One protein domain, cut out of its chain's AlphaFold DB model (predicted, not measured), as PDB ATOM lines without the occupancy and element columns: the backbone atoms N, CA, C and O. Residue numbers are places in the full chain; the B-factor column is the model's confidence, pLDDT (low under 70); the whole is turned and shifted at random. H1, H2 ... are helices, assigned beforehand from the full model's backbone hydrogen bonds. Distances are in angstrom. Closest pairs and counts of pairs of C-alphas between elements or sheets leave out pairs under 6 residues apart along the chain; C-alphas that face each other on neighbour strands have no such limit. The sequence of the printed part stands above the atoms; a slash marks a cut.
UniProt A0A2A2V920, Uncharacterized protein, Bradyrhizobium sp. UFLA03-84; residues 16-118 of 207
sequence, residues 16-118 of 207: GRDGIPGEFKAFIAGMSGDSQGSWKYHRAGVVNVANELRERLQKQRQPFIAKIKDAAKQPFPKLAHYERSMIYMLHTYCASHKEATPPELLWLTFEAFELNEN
ATOM      1  N   GLY A  16     -34.674  25.431  -4.352       60.62
ATOM      2  CA  GLY A  16     -33.629  24.423  -4.507       60.62
ATOM      3  C   GLY A  16     -32.229  25.042  -4.582       60.62
ATOM      4  O   GLY A  16     -32.072  26.240  -4.810       60.62
ATOM      5  N   ARG A  17     -31.182  24.214  -4.430       65.50
ATOM      6  CA  ARG A  17     -29.766  24.649  -4.524       65.50
ATOM      7  C   ARG A  17     -29.399  25.291  -5.867       65.50
ATOM      8  O   ARG A  17     -28.410  26.006  -5.949       65.50
ATOM      9  N   ASP A  18     -30.181  25.017  -6.898       70.19
ATOM     10  CA  ASP A  18     -30.081  25.569  -8.247       70.19
ATOM     11  C   ASP A  18     -30.909  26.848  -8.447       70.19
ATOM     12  O   ASP A  18     -31.008  27.342  -9.566       70.19
ATOM     13  N   GLY A  19     -31.504  27.396  -7.382       73.38
ATOM     14  CA  GLY A  19     -32.308  28.613  -7.458       73.38
ATOM     15  C   GLY A  19     -33.665  28.392  -8.123       73.38
ATOM     16  O   GLY A  19     -34.211  29.326  -8.699       73.38
ATOM     17  N   ILE A  20     -34.215  27.175  -8.049       78.75
ATOM     18  CA  ILE A  20     -35.519  26.831  -8.627       78.75
ATOM     19  C   ILE A  20     -36.401  26.180  -7.559       78.75
ATOM     20  O   ILE A  20     -35.967  25.197  -6.946       78.75
ATOM     21  N   PRO A  21     -37.634  26.667  -7.342       82.94
ATOM     22  CA  PRO A  21     -38.588  26.031  -6.437       82.94
ATOM     23  C   PRO A  21     -38.854  24.566  -6.795       82.94
ATOM     24  O   PRO A  21     -39.045  24.236  -7.967       82.94
ATOM     25  N   GLY A  22     -38.904  23.680  -5.799       79.94
ATOM     26  CA  GLY A  22     -39.204  22.260  -6.025       79.94
ATOM     27  C   GLY A  22     -40.568  22.043  -6.691       79.94
ATOM     28  O   GLY A  22     -40.703  21.212  -7.588       79.94
ATOM     29  N   GLU A  23     -41.549  22.864  -6.325       82.50
ATOM     30  CA  GLU A  23     -42.899  22.889  -6.887       82.50
ATOM     31  C   GLU A  23     -42.882  23.246  -8.378       82.50
ATOM     32  O   GLU A  23     -43.626  22.667  -9.166       82.50
ATOM     33  N   PHE A  24     -41.988  24.153  -8.787       83.44
ATOM     34  CA  PHE A  24     -41.817  24.511 -10.193       83.44
ATOM     35  C   PHE A  24     -41.233  23.348 -10.998       83.44
ATOM     36  O   PHE A  24     -41.691  23.068 -12.103       83.44
ATOM     37  N   LYS A  25     -40.271  22.605 -10.437       82.69
ATOM     38  CA  LYS A  25     -39.728  21.402 -11.094       82.69
ATOM     39  C   LYS A  25     -40.797  20.325 -11.259       82.69
ATOM     40  O   LYS A  25     -40.897  19.737 -12.332       82.69
ATOM     41  N   ALA A  26     -41.607  20.099 -10.222       83.19
ATOM     42  CA  ALA A  26     -42.722  19.156 -10.268       83.19
ATOM     43  C   ALA A  26     -43.778  19.572 -11.303       83.19
ATOM     44  O   ALA A  26     -44.279  18.730 -12.043       83.19
ATOM     45  N   PHE A  27     -44.067  20.873 -11.400       85.31
ATOM     46  CA  PHE A  27     -44.938  21.427 -12.431       85.31
ATOM     47  C   PHE A  27     -44.398  21.152 -13.843       85.31
ATOM     48  O   PHE A  27     -45.117  20.592 -14.666       85.31
ATOM     49  N   ILE A  28     -43.122  21.453 -14.114       86.94
ATOM     50  CA  ILE A  28     -42.493  21.183 -15.419       86.94
ATOM     51  C   ILE A  28     -42.505  19.685 -15.757       86.94
ATOM     52  O   ILE A  28     -42.813  19.318 -16.891       86.94
ATOM     53  N   ALA A  29     -42.226  18.816 -14.782       83.50
ATOM     54  CA  ALA A  29     -42.308  17.368 -14.963       83.50
ATOM     55  C   ALA A  29     -43.735  16.920 -15.322       83.50
ATOM     56  O   ALA A  29     -43.924  16.226 -16.320       83.50
ATOM     57  N   GLY A  30     -44.753  17.396 -14.597       83.00
ATOM     58  CA  GLY A  30     -46.159  17.103 -14.899       83.00
ATOM     59  C   GLY A  30     -46.580  17.554 -16.301       83.00
ATOM     60  O   GLY A  30     -47.289  16.832 -16.999       83.00
ATOM     61  N   MET A  31     -46.066  18.698 -16.757       85.00
ATOM     62  CA  MET A  31     -46.317  19.231 -18.101       85.00
ATOM     63  C   MET A  31     -45.661  18.418 -19.219       85.00
ATOM     64  O   MET A  31     -46.031  18.567 -20.380       85.00
ATOM     65  N   SER A  32     -44.690  17.563 -18.906       79.31
ATOM     66  CA  SER A  32     -43.993  16.740 -19.897       79.31
ATOM     67  C   SER A  32     -44.686  15.416 -20.222       79.31
ATOM     68  O   SER A  32     -44.308  14.764 -21.190       79.31
ATOM     69  N   GLY A  33     -45.699  15.027 -19.440       71.31
ATOM     70  CA  GLY A  33     -46.377  13.732 -19.561       71.31
ATOM     71  C   GLY A  33     -45.643  12.565 -18.888       71.31
ATOM     72  O   GLY A  33     -46.211  11.479 -18.784       71.31
ATOM     73  N   ASP A  34     -44.430  12.783 -18.369       61.41
ATOM     74  CA  ASP A  34     -43.683  11.782 -17.610       61.41
ATOM     75  C   ASP A  34     -44.099  11.800 -16.133       61.41
ATOM     76  O   ASP A  34     -43.709  12.663 -15.349       61.41
ATOM     77  N   SER A  35     -44.891  10.806 -15.731       55.88
ATOM     78  CA  SER A  35     -45.306  10.590 -14.336       55.88
ATOM     79  C   SER A  35     -44.257   9.860 -13.487       55.88
ATOM     80  O   SER A  35     -44.437   9.686 -12.279       55.88
ATOM     81  N   GLN A  36     -43.150   9.420 -14.094       50.72
ATOM     82  CA  GLN A  36     -42.073   8.730 -13.394       50.72
ATOM     83  C   GLN A  36     -41.033   9.744 -12.920       50.72
ATOM     84  O   GLN A  36     -40.344  10.350 -13.734       50.72
ATOM     85  N   GLY A  37     -40.919   9.895 -11.595       50.59
ATOM     86  CA  GLY A  37     -40.061  10.843 -10.867       50.59
ATOM     87  C   GLY A  37     -38.546  10.679 -11.047       50.59
ATOM     88  O   GLY A  37     -37.793  10.722 -10.076       50.59
ATOM     89  N   SER A  38     -38.077  10.493 -12.279       52.59
ATOM     90  CA  SER A  38     -36.681  10.695 -12.629       52.59
ATOM     91  C   SER A  38     -36.442  12.201 -12.719       52.59
ATOM     92  O   SER A  38     -37.107  12.882 -13.490       52.59
ATOM     93  N   TRP A  39     -35.486  12.723 -11.951       56.16
ATOM     94  CA  TRP A  39     -35.040  14.126 -11.981       56.16
ATOM     95  C   TRP A  39     -34.299  14.492 -13.281       56.16
ATOM     96  O   TRP A  39     -33.333  15.254 -13.265       56.16
ATOM     97  N   LYS A  40     -34.679  13.885 -14.406       64.19
ATOM     98  CA  LYS A  40     -34.158  14.239 -15.719       64.19
ATOM     99  C   LYS A  40     -34.804  15.546 -16.157       64.19
ATOM    100  O   LYS A  40     -35.939  15.846 -15.805       64.19
ATOM    101  N   TYR A  41     -34.063  16.329 -16.924       69.06
ATOM    102  CA  TYR A  41     -34.614  17.519 -17.545       69.06
ATOM    103  C   TYR A  41     -35.775  17.144 -18.468       69.06
ATOM    104  O   TYR A  41     -35.632  16.316 -19.369       69.06
ATOM    105  N   HIS A  42     -36.919  17.789 -18.264       82.31
ATOM    106  CA  HIS A  42     -38.115  17.552 -19.058       82.31
ATOM    107  C   HIS A  42     -38.279  18.643 -20.120       82.31
ATOM    108  O   HIS A  42     -39.137  19.521 -20.001       82.31
ATOM    109  N   ARG A  43     -37.465  18.585 -21.185       82.81
ATOM    110  CA  ARG A  43     -37.519  19.540 -22.313       82.81
ATOM    111  C   ARG A  43     -38.940  19.767 -22.822       82.81
ATOM    112  O   ARG A  43     -39.330  20.903 -23.070       82.81
ATOM    113  N   ALA A  44     -39.705  18.684 -22.950       85.44
ATOM    114  CA  ALA A  44     -41.098  18.725 -23.384       85.44
ATOM    115  C   ALA A  44     -41.972  19.572 -22.444       85.44
ATOM    116  O   ALA A  44     -42.774  20.367 -22.916       85.44
ATOM    117  N   GLY A  45     -41.758  19.483 -21.128       87.00
ATOM    118  CA  GLY A  45     -42.468  20.300 -20.144       87.00
ATOM    119  C   GLY A  45     -42.167  21.791 -20.290       87.00
ATOM    120  O   GLY A  45     -43.089  22.601 -20.304       87.00
ATOM    121  N   VAL A  46     -40.895  22.160 -20.485       88.75
ATOM    122  CA  VAL A  46     -40.494  23.559 -20.748       88.75
ATOM    123  C   VAL A  46     -41.160  24.090 -22.019       88.75
ATOM    124  O   VAL A  46     -41.718  25.187 -22.004       88.75
ATOM    125  N   VAL A  47     -41.133  23.309 -23.104       87.88
ATOM    126  CA  VAL A  47     -41.771  23.666 -24.382       87.88
ATOM    127  C   VAL A  47     -43.281  23.833 -24.215       87.88
ATOM    128  O   VAL A  47     -43.837  24.819 -24.691       87.88
ATOM    129  N   ASN A  48     -43.944  22.923 -23.500       89.69
ATOM    130  CA  ASN A  48     -45.387  22.980 -23.282       89.69
ATOM    131  C   ASN A  48     -45.786  24.226 -22.486       89.69
ATOM    132  O   ASN A  48     -46.666  24.967 -22.917       89.69
ATOM    133  N   VAL A  49     -45.085  24.532 -21.391       89.81
ATOM    134  CA  VAL A  49     -45.350  25.748 -20.603       89.81
ATOM    135  C   VAL A  49     -45.075  27.015 -21.416       89.81
ATOM    136  O   VAL A  49     -45.851  27.970 -21.351       89.81
ATOM    137  N   ALA A  50     -44.000  27.040 -22.210       89.25
ATOM    138  CA  ALA A  50     -43.704  28.168 -23.091       89.25
ATOM    139  C   ALA A  50     -44.802  28.368 -24.155       89.25
ATOM    140  O   ALA A  50     -45.235  29.497 -24.392       89.25
ATOM    141  N   ASN A  51     -45.307  27.286 -24.750       88.12
ATOM    142  CA  ASN A  51     -46.410  27.348 -25.708       88.12
ATOM    143  C   ASN A  51     -47.715  27.828 -25.066       88.12
ATOM    144  O   ASN A  51     -48.358  28.719 -25.616       88.12
ATOM    145  N   GLU A  52     -48.073  27.338 -23.878       90.56
ATOM    146  CA  GLU A  52     -49.262  27.816 -23.161       90.56
ATOM    147  C   GLU A  52     -49.185  29.314 -22.838       90.56
ATOM    148  O   GLU A  52     -50.149  30.059 -23.048       90.56
ATOM    149  N   LEU A  53     -48.025  29.784 -22.365       89.25
ATOM    150  CA  LEU A  53     -47.778  31.207 -22.119       89.25
ATOM    151  C   LEU A  53     -47.923  32.019 -23.409       89.25
ATOM    152  O   LEU A  53     -48.598  33.052 -23.416       89.25
ATOM    153  N   ARG A  54     -47.337  31.539 -24.509       87.81
ATOM    154  CA  ARG A  54     -47.428  32.175 -25.825       87.81
ATOM    155  C   ARG A  54     -48.872  32.265 -26.312       87.81
ATOM    156  O   ARG A  54     -49.309  33.348 -26.698       87.81
ATOM    157  N   GLU A  55     -49.631  31.175 -26.262       86.88
ATOM    158  CA  GLU A  55     -51.039  31.160 -26.667       86.88
ATOM    159  C   GLU A  55     -51.884  32.118 -25.830       86.88
ATOM    160  O   GLU A  55     -52.724  32.852 -26.359       86.88
ATOM    161  N   ARG A  56     -51.654  32.145 -24.514       86.75
ATOM    162  CA  ARG A  56     -52.355  33.058 -23.612       86.75
ATOM    163  C   ARG A  56     -52.076  34.514 -23.973       86.75
ATOM    164  O   ARG A  56     -53.017  35.303 -24.054       86.75
ATOM    165  N   LEU A  57     -50.817  34.858 -24.238       85.19
ATOM    166  CA  LEU A  57     -50.429  36.201 -24.668       85.19
ATOM    167  C   LEU A  57     -51.037  36.570 -26.022       85.19
ATOM    168  O   LEU A  57     -51.554  37.674 -26.184       85.19
ATOM    169  N   GLN A  58     -51.056  35.647 -26.983       83.25
ATOM    170  CA  GLN A  58     -51.700  35.872 -28.277       83.25
ATOM    171  C   GLN A  58     -53.206  36.126 -28.129       83.25
ATOM    172  O   GLN A  58     -53.725  37.082 -28.708       83.25
ATOM    173  N   LYS A  59     -53.904  35.341 -27.297       84.25
ATOM    174  CA  LYS A  59     -55.331  35.546 -26.987       84.25
ATOM    175  C   LYS A  59     -55.579  36.900 -26.322       84.25
ATOM    176  O   LYS A  59     -56.514  37.598 -26.700       84.25
ATOM    177  N   GLN A  60     -54.723  37.312 -25.385       82.62
ATOM    178  CA  GLN A  60     -54.805  38.637 -24.757       82.62
ATOM    179  C   GLN A  60     -54.577  39.779 -25.756       82.62
ATOM    180  O   GLN A  60     -55.147  40.855 -25.590       82.62
ATOM    181  N   ARG A  61     -53.771  39.554 -26.801       76.31
ATOM    182  CA  ARG A  61     -53.449  40.552 -27.832       76.31
ATOM    183  C   ARG A  61     -54.477  40.643 -28.952       76.31
ATOM    184  O   ARG A  61     -54.605  41.717 -29.537       76.31
ATOM    185  N   GLN A  62     -55.237  39.585 -29.237       74.50
ATOM    186  CA  GLN A  62     -56.252  39.590 -30.303       74.50
ATOM    187  C   GLN A  62     -57.216  40.796 -30.256       74.50
ATOM    188  O   GLN A  62     -57.418  41.418 -31.300       74.50
ATOM    189  N   PRO A  63     -57.763  41.210 -29.093       74.00
ATOM    190  CA  PRO A  63     -58.629  42.387 -29.004       74.00
ATOM    191  C   PRO A  63     -57.935  43.703 -29.375       74.00
ATOM    192  O   PRO A  63     -58.600  44.633 -29.828       74.00
ATOM    193  N   PHE A  64     -56.618  43.797 -29.174       69.75
ATOM    194  CA  PHE A  64     -55.816  44.966 -29.544       69.75
ATOM    195  C   PHE A  64     -55.514  44.950 -31.042       69.75
ATOM    196  O   PHE A  64     -55.756  45.941 -31.722       69.75
ATOM    197  N   ILE A  65     -55.097  43.801 -31.576       66.25
ATOM    198  CA  ILE A  65     -54.838  43.617 -33.012       66.25
ATOM    199  C   ILE A  65     -56.097  43.936 -33.835       66.25
ATOM    200  O   ILE A  65     -56.015  44.639 -34.836       66.25
ATOM    201  N   ALA A  66     -57.275  43.495 -33.383       65.44
ATOM    202  CA  ALA A  66     -58.541  43.735 -34.078       65.44
ATOM    203  C   ALA A  66     -59.017  45.203 -34.042       65.44
ATOM    204  O   ALA A  66     -59.805  45.614 -34.891       65.44
ATOM    205  N   LYS A  67     -58.575  45.996 -33.056       62.12
ATOM    206  CA  LYS A  67     -59.030  47.384 -32.858       62.12
ATOM    207  C   LYS A  67     -58.122  48.431 -33.494       62.12
ATOM    208  O   LYS A  67     -58.563  49.564 -33.685       62.12
ATOM    209  N   ILE A  68     -56.877  48.095 -33.819       60.03
ATOM    210  CA  ILE A  68     -55.893  49.089 -34.246       60.03
ATOM    211  C   ILE A  68     -55.705  49.007 -35.769       60.03
ATOM    212  O   ILE A  68     -55.027  48.122 -36.277       60.03
ATOM    213  N   LYS A  69     -56.275  49.976 -36.507       54.38
ATOM    214  CA  LYS A  69     -56.044  50.147 -37.963       54.38
ATOM    215  C   LYS A  69     -54.570  50.425 -38.315       54.38
ATOM    216  O   LYS A  69     -54.159  50.125 -39.426       54.38
ATOM    217  N   ASP A  70     -53.799  50.940 -37.355       53.84
ATOM    218  CA  ASP A  70     -52.355  51.232 -37.417       53.84
ATOM    219  C   ASP A  70     -51.599  50.443 -36.318       53.84
ATOM    220  O   ASP A  70     -50.942  51.024 -35.450       53.84
ATOM    221  N   ALA A  71     -51.745  49.110 -36.284       50.69
ATOM    222  CA  ALA A  71     -51.173  48.238 -35.238       50.69
ATOM    223  C   ALA A  71     -49.653  48.417 -35.034       50.69
ATOM    224  O   ALA A  71     -49.131  48.128 -33.965       50.69
ATOM    225  N   ALA A  72     -48.961  48.969 -36.033       53.03
ATOM    226  CA  ALA A  72     -47.534  49.264 -36.002       53.03
ATOM    227  C   ALA A  72     -47.125  50.439 -35.084       53.03
ATOM    228  O   ALA A  72     -45.933  50.626 -34.868       53.03
ATOM    229  N   LYS A  73     -48.058  51.264 -34.577       52.06
ATOM    230  CA  LYS A  73     -47.714  52.507 -33.845       52.06
ATOM    231  C   LYS A  73     -48.015  52.499 -32.350       52.06
ATOM    232  O   LYS A  73     -47.602  53.429 -31.661       52.06
ATOM    233  N   GLN A  74     -48.758  51.517 -31.843       55.81
ATOM    234  CA  GLN A  74     -49.054  51.439 -30.413       55.81
ATOM    235  C   GLN A  74     -48.295  50.274 -29.785       55.81
ATOM    236  O   GLN A  74     -48.453  49.145 -30.249       55.81
ATOM    237  N   PRO A  75     -47.485  50.527 -28.740       59.34
ATOM    238  CA  PRO A  75     -46.799  49.452 -28.046       59.34
ATOM    239  C   PRO A  75     -47.839  48.507 -27.443       59.34
ATOM    240  O   PRO A  75     -48.830  48.948 -26.851       59.34
ATOM    241  N   PHE A  76     -47.620  47.200 -27.600       66.31
ATOM    242  CA  PHE A  76     -48.433  46.213 -26.901       66.31
ATOM    243  C   PHE A  76     -48.340  46.441 -25.385       66.31
ATOM    244  O   PHE A  76     -47.318  46.929 -24.892       66.31
ATOM    245  N   PRO A  77     -49.386  46.081 -24.620       71.31
ATOM    246  CA  PRO A  77     -49.304  46.108 -23.170       71.31
ATOM    247  C   PRO A  77     -48.086  45.311 -22.694       71.31
ATOM    248  O   PRO A  77     -47.860  44.187 -23.151       71.31
ATOM    249  N   LYS A  78     -47.321  45.896 -21.767       77.75
ATOM    250  CA  LYS A  78     -46.179  45.228 -21.135       77.75
ATOM    251  C   LYS A  78     -46.628  43.907 -20.519       77.75
ATOM    252  O   LYS A  78     -47.717  43.834 -19.942       77.75
ATOM    253  N   LEU A  79     -45.772  42.888 -20.584       82.12
ATOM    254  CA  LEU A  79     -46.043  41.619 -19.912       82.12
ATOM    255  C   LEU A  79     -46.259  41.850 -18.411       82.12
ATOM    256  O   LEU A  79     -45.504  42.592 -17.758       82.12
ATOM    257  N   ALA A  80     -47.273  41.197 -17.839       85.56
ATOM    258  CA  ALA A  80     -47.483  41.290 -16.406       85.56
ATOM    259  C   ALA A  80     -46.311  40.627 -15.662       85.56
ATOM    260  O   ALA A  80     -45.459  39.934 -16.232       85.56
ATOM    261  N   HIS A  81     -46.193  40.935 -14.372       81.19
ATOM    262  CA  HIS A  81     -45.075  40.453 -13.565       81.19
ATOM    263  C   HIS A  81     -45.008  38.918 -13.549       81.19
ATOM    264  O   HIS A  81     -43.926  38.351 -13.657       81.19
ATOM    265  N   TYR A  82     -46.167  38.256 -13.498       87.56
ATOM    266  CA  TYR A  82     -46.268  36.802 -13.512       87.56
ATOM    267  C   TYR A  82     -45.619  36.174 -14.757       87.56
ATOM    268  O   TYR A  82     -44.803  35.267 -14.614       87.56
ATOM    269  N   GLU A  83     -45.918  36.662 -15.966       88.12
ATOM    270  CA  GLU A  83     -45.334  36.128 -17.203       88.12
ATOM    271  C   GLU A  83     -43.815  36.283 -17.229       88.12
ATOM    272  O   GLU A  83     -43.107  35.333 -17.551       88.12
ATOM    273  N   ARG A  84     -43.303  37.455 -16.837       83.94
ATOM    274  CA  ARG A  84     -41.855  37.709 -16.786       83.94
ATOM    275  C   ARG A  84     -41.152  36.785 -15.794       83.94
ATOM    276  O   ARG A  84     -40.115  36.213 -16.124       83.94
ATOM    277  N   SER A  85     -41.743  36.589 -14.617       85.19
ATOM    278  CA  SER A  85     -41.223  35.665 -13.606       85.19
ATOM    279  C   SER A  85     -41.238  34.214 -14.095       85.19
ATOM    280  O   SER A  85     -40.267  33.494 -13.884       85.19
ATOM    281  N   MET A  86     -42.284  33.788 -14.810       88.94
ATOM    282  CA  MET A  86     -42.341  32.453 -15.419       88.94
ATOM    283  C   MET A  86     -41.247  32.247 -16.470       88.94
ATOM    284  O   MET A  86     -40.555  31.233 -16.437       88.94
ATOM    285  N   ILE A  87     -41.045  33.217 -17.363       89.50
ATOM    286  CA  ILE A  87     -40.002  33.169 -18.399       89.50
ATOM    287  C   ILE A  87     -38.615  33.055 -17.760       89.50
ATOM    288  O   ILE A  87     -37.820  32.201 -18.151       89.50
ATOM    289  N   TYR A  88     -38.347  33.856 -16.726       87.12
ATOM    290  CA  TYR A  88     -37.105  33.771 -15.957       87.12
ATOM    291  C   TYR A  88     -36.904  32.387 -15.314       87.12
ATOM    292  O   TYR A  88     -35.817  31.808 -15.415       87.12
ATOM    293  N   MET A  89     -37.943  31.825 -14.684       89.00
ATOM    294  CA  MET A  89     -37.858  30.501 -14.056       89.00
ATOM    295  C   MET A  89     -37.604  29.390 -15.081       89.00
ATOM    296  O   MET A  89     -36.807  28.493 -14.811       89.00
ATOM    297  N   LEU A  90     -38.207  29.467 -16.273       90.12
ATOM    298  CA  LEU A  90     -37.955  28.507 -17.351       90.12
ATOM    299  C   LEU A  90     -36.497  28.569 -17.841       90.12
ATOM    300  O   LEU A  90     -35.869  27.526 -18.002       90.12
ATOM    301  N   HIS A  91     -35.919  29.767 -18.008       87.31
ATOM    302  CA  HIS A  91     -34.498  29.914 -18.368       87.31
ATOM    303  C   HIS A  91     -33.561  29.387 -17.293       87.31
ATOM    304  O   HIS A  91     -32.602  28.681 -17.598       87.31
ATOM    305  N   THR A  92     -33.857  29.693 -16.030       86.31
ATOM    306  CA  THR A  92     -33.097  29.174 -14.886       86.31
ATOM    307  C   THR A  92     -33.152  27.640 -14.865       86.31
ATOM    308  O   THR A  92     -32.143  26.974 -14.625       86.31
ATOM    309  N   TYR A  93     -34.303  27.059 -15.216       86.69
ATOM    310  CA  TYR A  93     -34.475  25.616 -15.368       86.69
ATOM    311  C   TYR A  93     -33.651  25.024 -16.520       86.69
ATOM    312  O   TYR A  93     -32.949  24.042 -16.292       86.69
ATOM    313  N   CYS A  94     -33.620  25.640 -17.706       85.38
ATOM    314  CA  CYS A  94     -32.721  25.211 -18.788       85.38
ATOM    315  C   CYS A  94     -31.238  25.305 -18.381       85.38
ATOM    316  O   CYS A  94     -30.472  24.361 -18.580       85.38
ATOM    317  N   ALA A  95     -30.838  26.418 -17.755       84.50
ATOM    318  CA  ALA A  95     -29.457  26.671 -17.355       84.50
ATOM    319  C   ALA A  95     -28.960  25.688 -16.282       84.50
ATOM    320  O   ALA A  95     -27.864  25.141 -16.410       84.50
ATOM    321  N   SER A  96     -29.772  25.415 -15.254       84.06
ATOM    322  CA  SER A  96     -29.440  24.447 -14.191       84.06
ATOM    323  C   SER A  96     -29.225  23.025 -14.721       84.06
ATOM    324  O   SER A  96     -28.412  22.283 -14.168       84.06
ATOM    325  N   HIS A  97     -29.879  22.674 -15.829       84.00
ATOM    326  CA  HIS A  97     -29.732  21.382 -16.498       84.00
ATOM    327  C   HIS A  97     -28.740  21.410 -17.675       84.00
ATOM    328  O   HIS A  97     -28.538  20.385 -18.319       84.00
ATOM    329  N   LYS A  98     -28.061  22.546 -17.915       81.62
ATOM    330  CA  LYS A  98     -27.070  22.753 -18.991       81.62
ATOM    331  C   LYS A  98     -27.611  22.480 -20.397       81.62
ATOM    332  O   LYS A  98     -26.882  21.991 -21.259       81.62
ATOM    333  N   GLU A  99     -28.872  22.813 -20.638       79.62
ATOM    334  CA  GLU A  99     -29.513  22.614 -21.935       79.62
ATOM    335  C   GLU A  99     -29.771  23.925 -22.675       79.62
ATOM    336  O   GLU A  99     -29.871  25.001 -22.081       79.62
ATOM    337  N   ALA A 100     -29.888  23.824 -24.000       81.00
ATOM    338  CA  ALA A 100     -30.230  24.955 -24.847       81.00
ATOM    339  C   ALA A 100     -31.688  25.386 -24.626       81.00
ATOM    340  O   ALA A 100     -32.603  24.556 -24.577       81.00
ATOM    341  N   THR A 101     -31.905  26.698 -24.561       85.38
ATOM    342  CA  THR A 101     -33.238  27.297 -24.498       85.38
ATOM    343  C   THR A 101     -34.041  26.927 -25.751       85.38
ATOM    344  O   THR A 101     -33.560  27.147 -26.867       85.38
ATOM    345  N   PRO A 102     -35.264  26.383 -25.611       83.25
ATOM    346  CA  PRO A 102     -36.098  26.081 -26.766       83.25
ATOM    347  C   PRO A 102     -36.569  27.373 -27.473       83.25
ATOM    348  O   PRO A 102     -36.745  28.400 -26.808       83.25
ATOM    349  N   PRO A 103     -36.799  27.347 -28.801       78.06
ATOM    350  CA  PRO A 103     -37.200  28.528 -29.576       78.06
ATOM    351  C   PRO A 103     -38.431  29.261 -29.027       78.06
ATOM    352  O   PRO A 103     -38.485  30.487 -29.037       78.06
ATOM    353  N   GLU A 104     -39.401  28.526 -28.490       85.75
ATOM    354  CA  GLU A 104     -40.624  29.063 -27.892       85.75
ATOM    355  C   GLU A 104     -40.319  29.970 -26.694       85.75
ATOM    356  O   GLU A 104     -40.926  31.028 -26.524       85.75
ATOM    357  N   LEU A 105     -39.342  29.573 -25.875       87.19
ATOM    358  CA  LEU A 105     -38.901  30.350 -24.725       87.19
ATOM    359  C   LEU A 105     -38.039  31.544 -25.150       87.19
ATOM    360  O   LEU A 105     -38.146  32.614 -24.551       87.19
ATOM    361  N   LEU A 106     -37.236  31.408 -26.210       83.38
ATOM    362  CA  LEU A 106     -36.523  32.548 -26.794       83.38
ATOM    363  C   LEU A 106     -37.505  33.617 -27.275       83.38
ATOM    364  O   LEU A 106     -37.357  34.773 -26.893       83.38
ATOM    365  N   TRP A 107     -38.557  33.234 -28.001       84.44
ATOM    366  CA  TRP A 107     -39.601  34.166 -28.437       84.44
ATOM    367  C   TRP A 107     -40.221  34.934 -27.259       84.44
ATOM    368  O   TRP A 107     -40.276  36.162 -27.268       84.44
ATOM    369  N   LEU A 108     -40.597  34.227 -26.185       83.44
ATOM    370  CA  LEU A 108     -41.117  34.856 -24.966       83.44
ATOM    371  C   LEU A 108     -40.114  35.813 -24.307       83.44
ATOM    372  O   LEU A 108     -40.508  36.778 -23.660       83.44
ATOM    373  N   THR A 109     -38.818  35.558 -24.466       85.94
ATOM    374  CA  THR A 109     -37.752  36.412 -23.925       85.94
ATOM    375  C   THR A 109     -37.719  37.753 -24.631       85.94
ATOM    376  O   THR A 109     -37.684  38.783 -23.962       85.94
ATOM    377  N   PHE A 110     -37.791  37.748 -25.963       81.12
ATOM    378  CA  PHE A 110     -37.903  38.979 -26.744       81.12
ATOM    379  C   PHE A 110     -39.133  39.779 -26.311       81.12
ATOM    380  O   PHE A 110     -39.017  40.956 -25.977       81.12
ATOM    381  N   GLU A 111     -40.274  39.108 -26.150       79.06
ATOM    382  CA  GLU A 111     -41.501  39.735 -25.652       79.06
ATOM    383  C   GLU A 111     -41.358  40.323 -24.239       79.06
ATOM    384  O   GLU A 111     -41.853  41.416 -23.960       79.06
ATOM    385  N   ALA A 112     -40.663  39.631 -23.332       81.81
ATOM    386  CA  ALA A 112     -40.433  40.099 -21.965       81.81
ATOM    387  C   ALA A 112     -39.521  41.323 -21.882       81.81
ATOM    388  O   ALA A 112     -39.690  42.142 -20.975       81.81
ATOM    389  N   PHE A 113     -38.582  41.449 -22.819       72.88
ATOM    390  CA  PHE A 113     -37.720  42.619 -22.950       72.88
ATOM    391  C   PHE A 113     -38.341  43.734 -23.794       72.88
ATOM    392  O   PHE A 113     -37.676  44.738 -24.034       72.88
ATOM    393  N   GLU A 114     -39.600  43.580 -24.227       68.00
ATOM    394  CA  GLU A 114     -40.267  44.507 -25.150       68.00
ATOM    395  C   GLU A 114     -39.465  44.689 -26.452       68.00
ATOM    396  O   GLU A 114     -39.549  45.716 -27.121       68.00
ATOM    397  N   LEU A 115     -38.677  43.671 -26.810       59.78
ATOM    398  CA  LEU A 115     -37.921  43.620 -28.044       59.78
ATOM    399  C   LEU A 115     -38.836  43.058 -29.119       59.78
ATOM    400  O   LEU A 115     -39.331  41.936 -29.021       59.78
ATOM    401  N   ASN A 116     -39.040  43.835 -30.170       55.69
ATOM    402  CA  ASN A 116     -39.580  43.297 -31.398       55.69
ATOM    403  C   ASN A 116     -38.417  42.625 -32.134       55.69
ATOM    404  O   ASN A 116     -37.387  43.260 -32.359       55.69
ATOM    405  N   GLU A 117     -38.561  41.353 -32.509       46.88
ATOM    406  CA  GLU A 117     -37.530  40.604 -33.250       46.88
ATOM    407  C   GLU A 117     -37.090  41.347 -34.530       46.88
ATOM    408  O   GLU A 117     -35.949  41.225 -34.973       46.88
ATOM    409  N   ASN A 118     -37.970  42.210 -35.053       47.28
ATOM    410  CA  ASN A 118     -37.744  43.040 -36.231       47.28
ATOM    411  C   ASN A 118     -37.467  44.531 -35.944       47.28
ATOM    412  O   ASN A 118     -37.250  45.279 -36.893       47.28
TER     413      ASN A 118
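AT A GLANCE: This is residues 16 to 118 of the 207 residues of an uncharacterized protein of Bradyrhizobium sp. UFLA03-84 (UniProt A0A2A2V920). H1 makes a corner with long H2, H4 packs on H2's first half, H3 packs on H4, and residues 66 to 73 stick out. The printed part has 103 residues with four named helices: all helix. It is only just loose, close to compact: the radius of gyration of the C-alphas is 15.4 A, the spans 51 by 22 by 21 A.

HOW THE PARTS SIT: H1, residues 22 to 31, touches H2, residues 43 to 65, about perpendicular at 81 degrees, C-alphas 31 and 45 closest at 4.5 A. H3, residues 81 to 96, and H4, residues 103 to 112, form a hairpin, C-alphas 84 and 112 closest at 5.9 A. H4 touches H2, C-alphas 50 and 105 closest at 5.5 A. Every O i to N i+4 pair is within hydrogen-bond range except in H2, 17 of 19.

IN THESE COORDINATES: Find C-alpha 22, H1's first, at (-39.204, 22.260, -6.025); H2 runs 31.5 A; C-alpha 112 at (-40.433, 40.099, -21.965) ends H4.

THE WHOLE: Both links of H2 are long, and residues 64 to 76, for instance, are low in confidence.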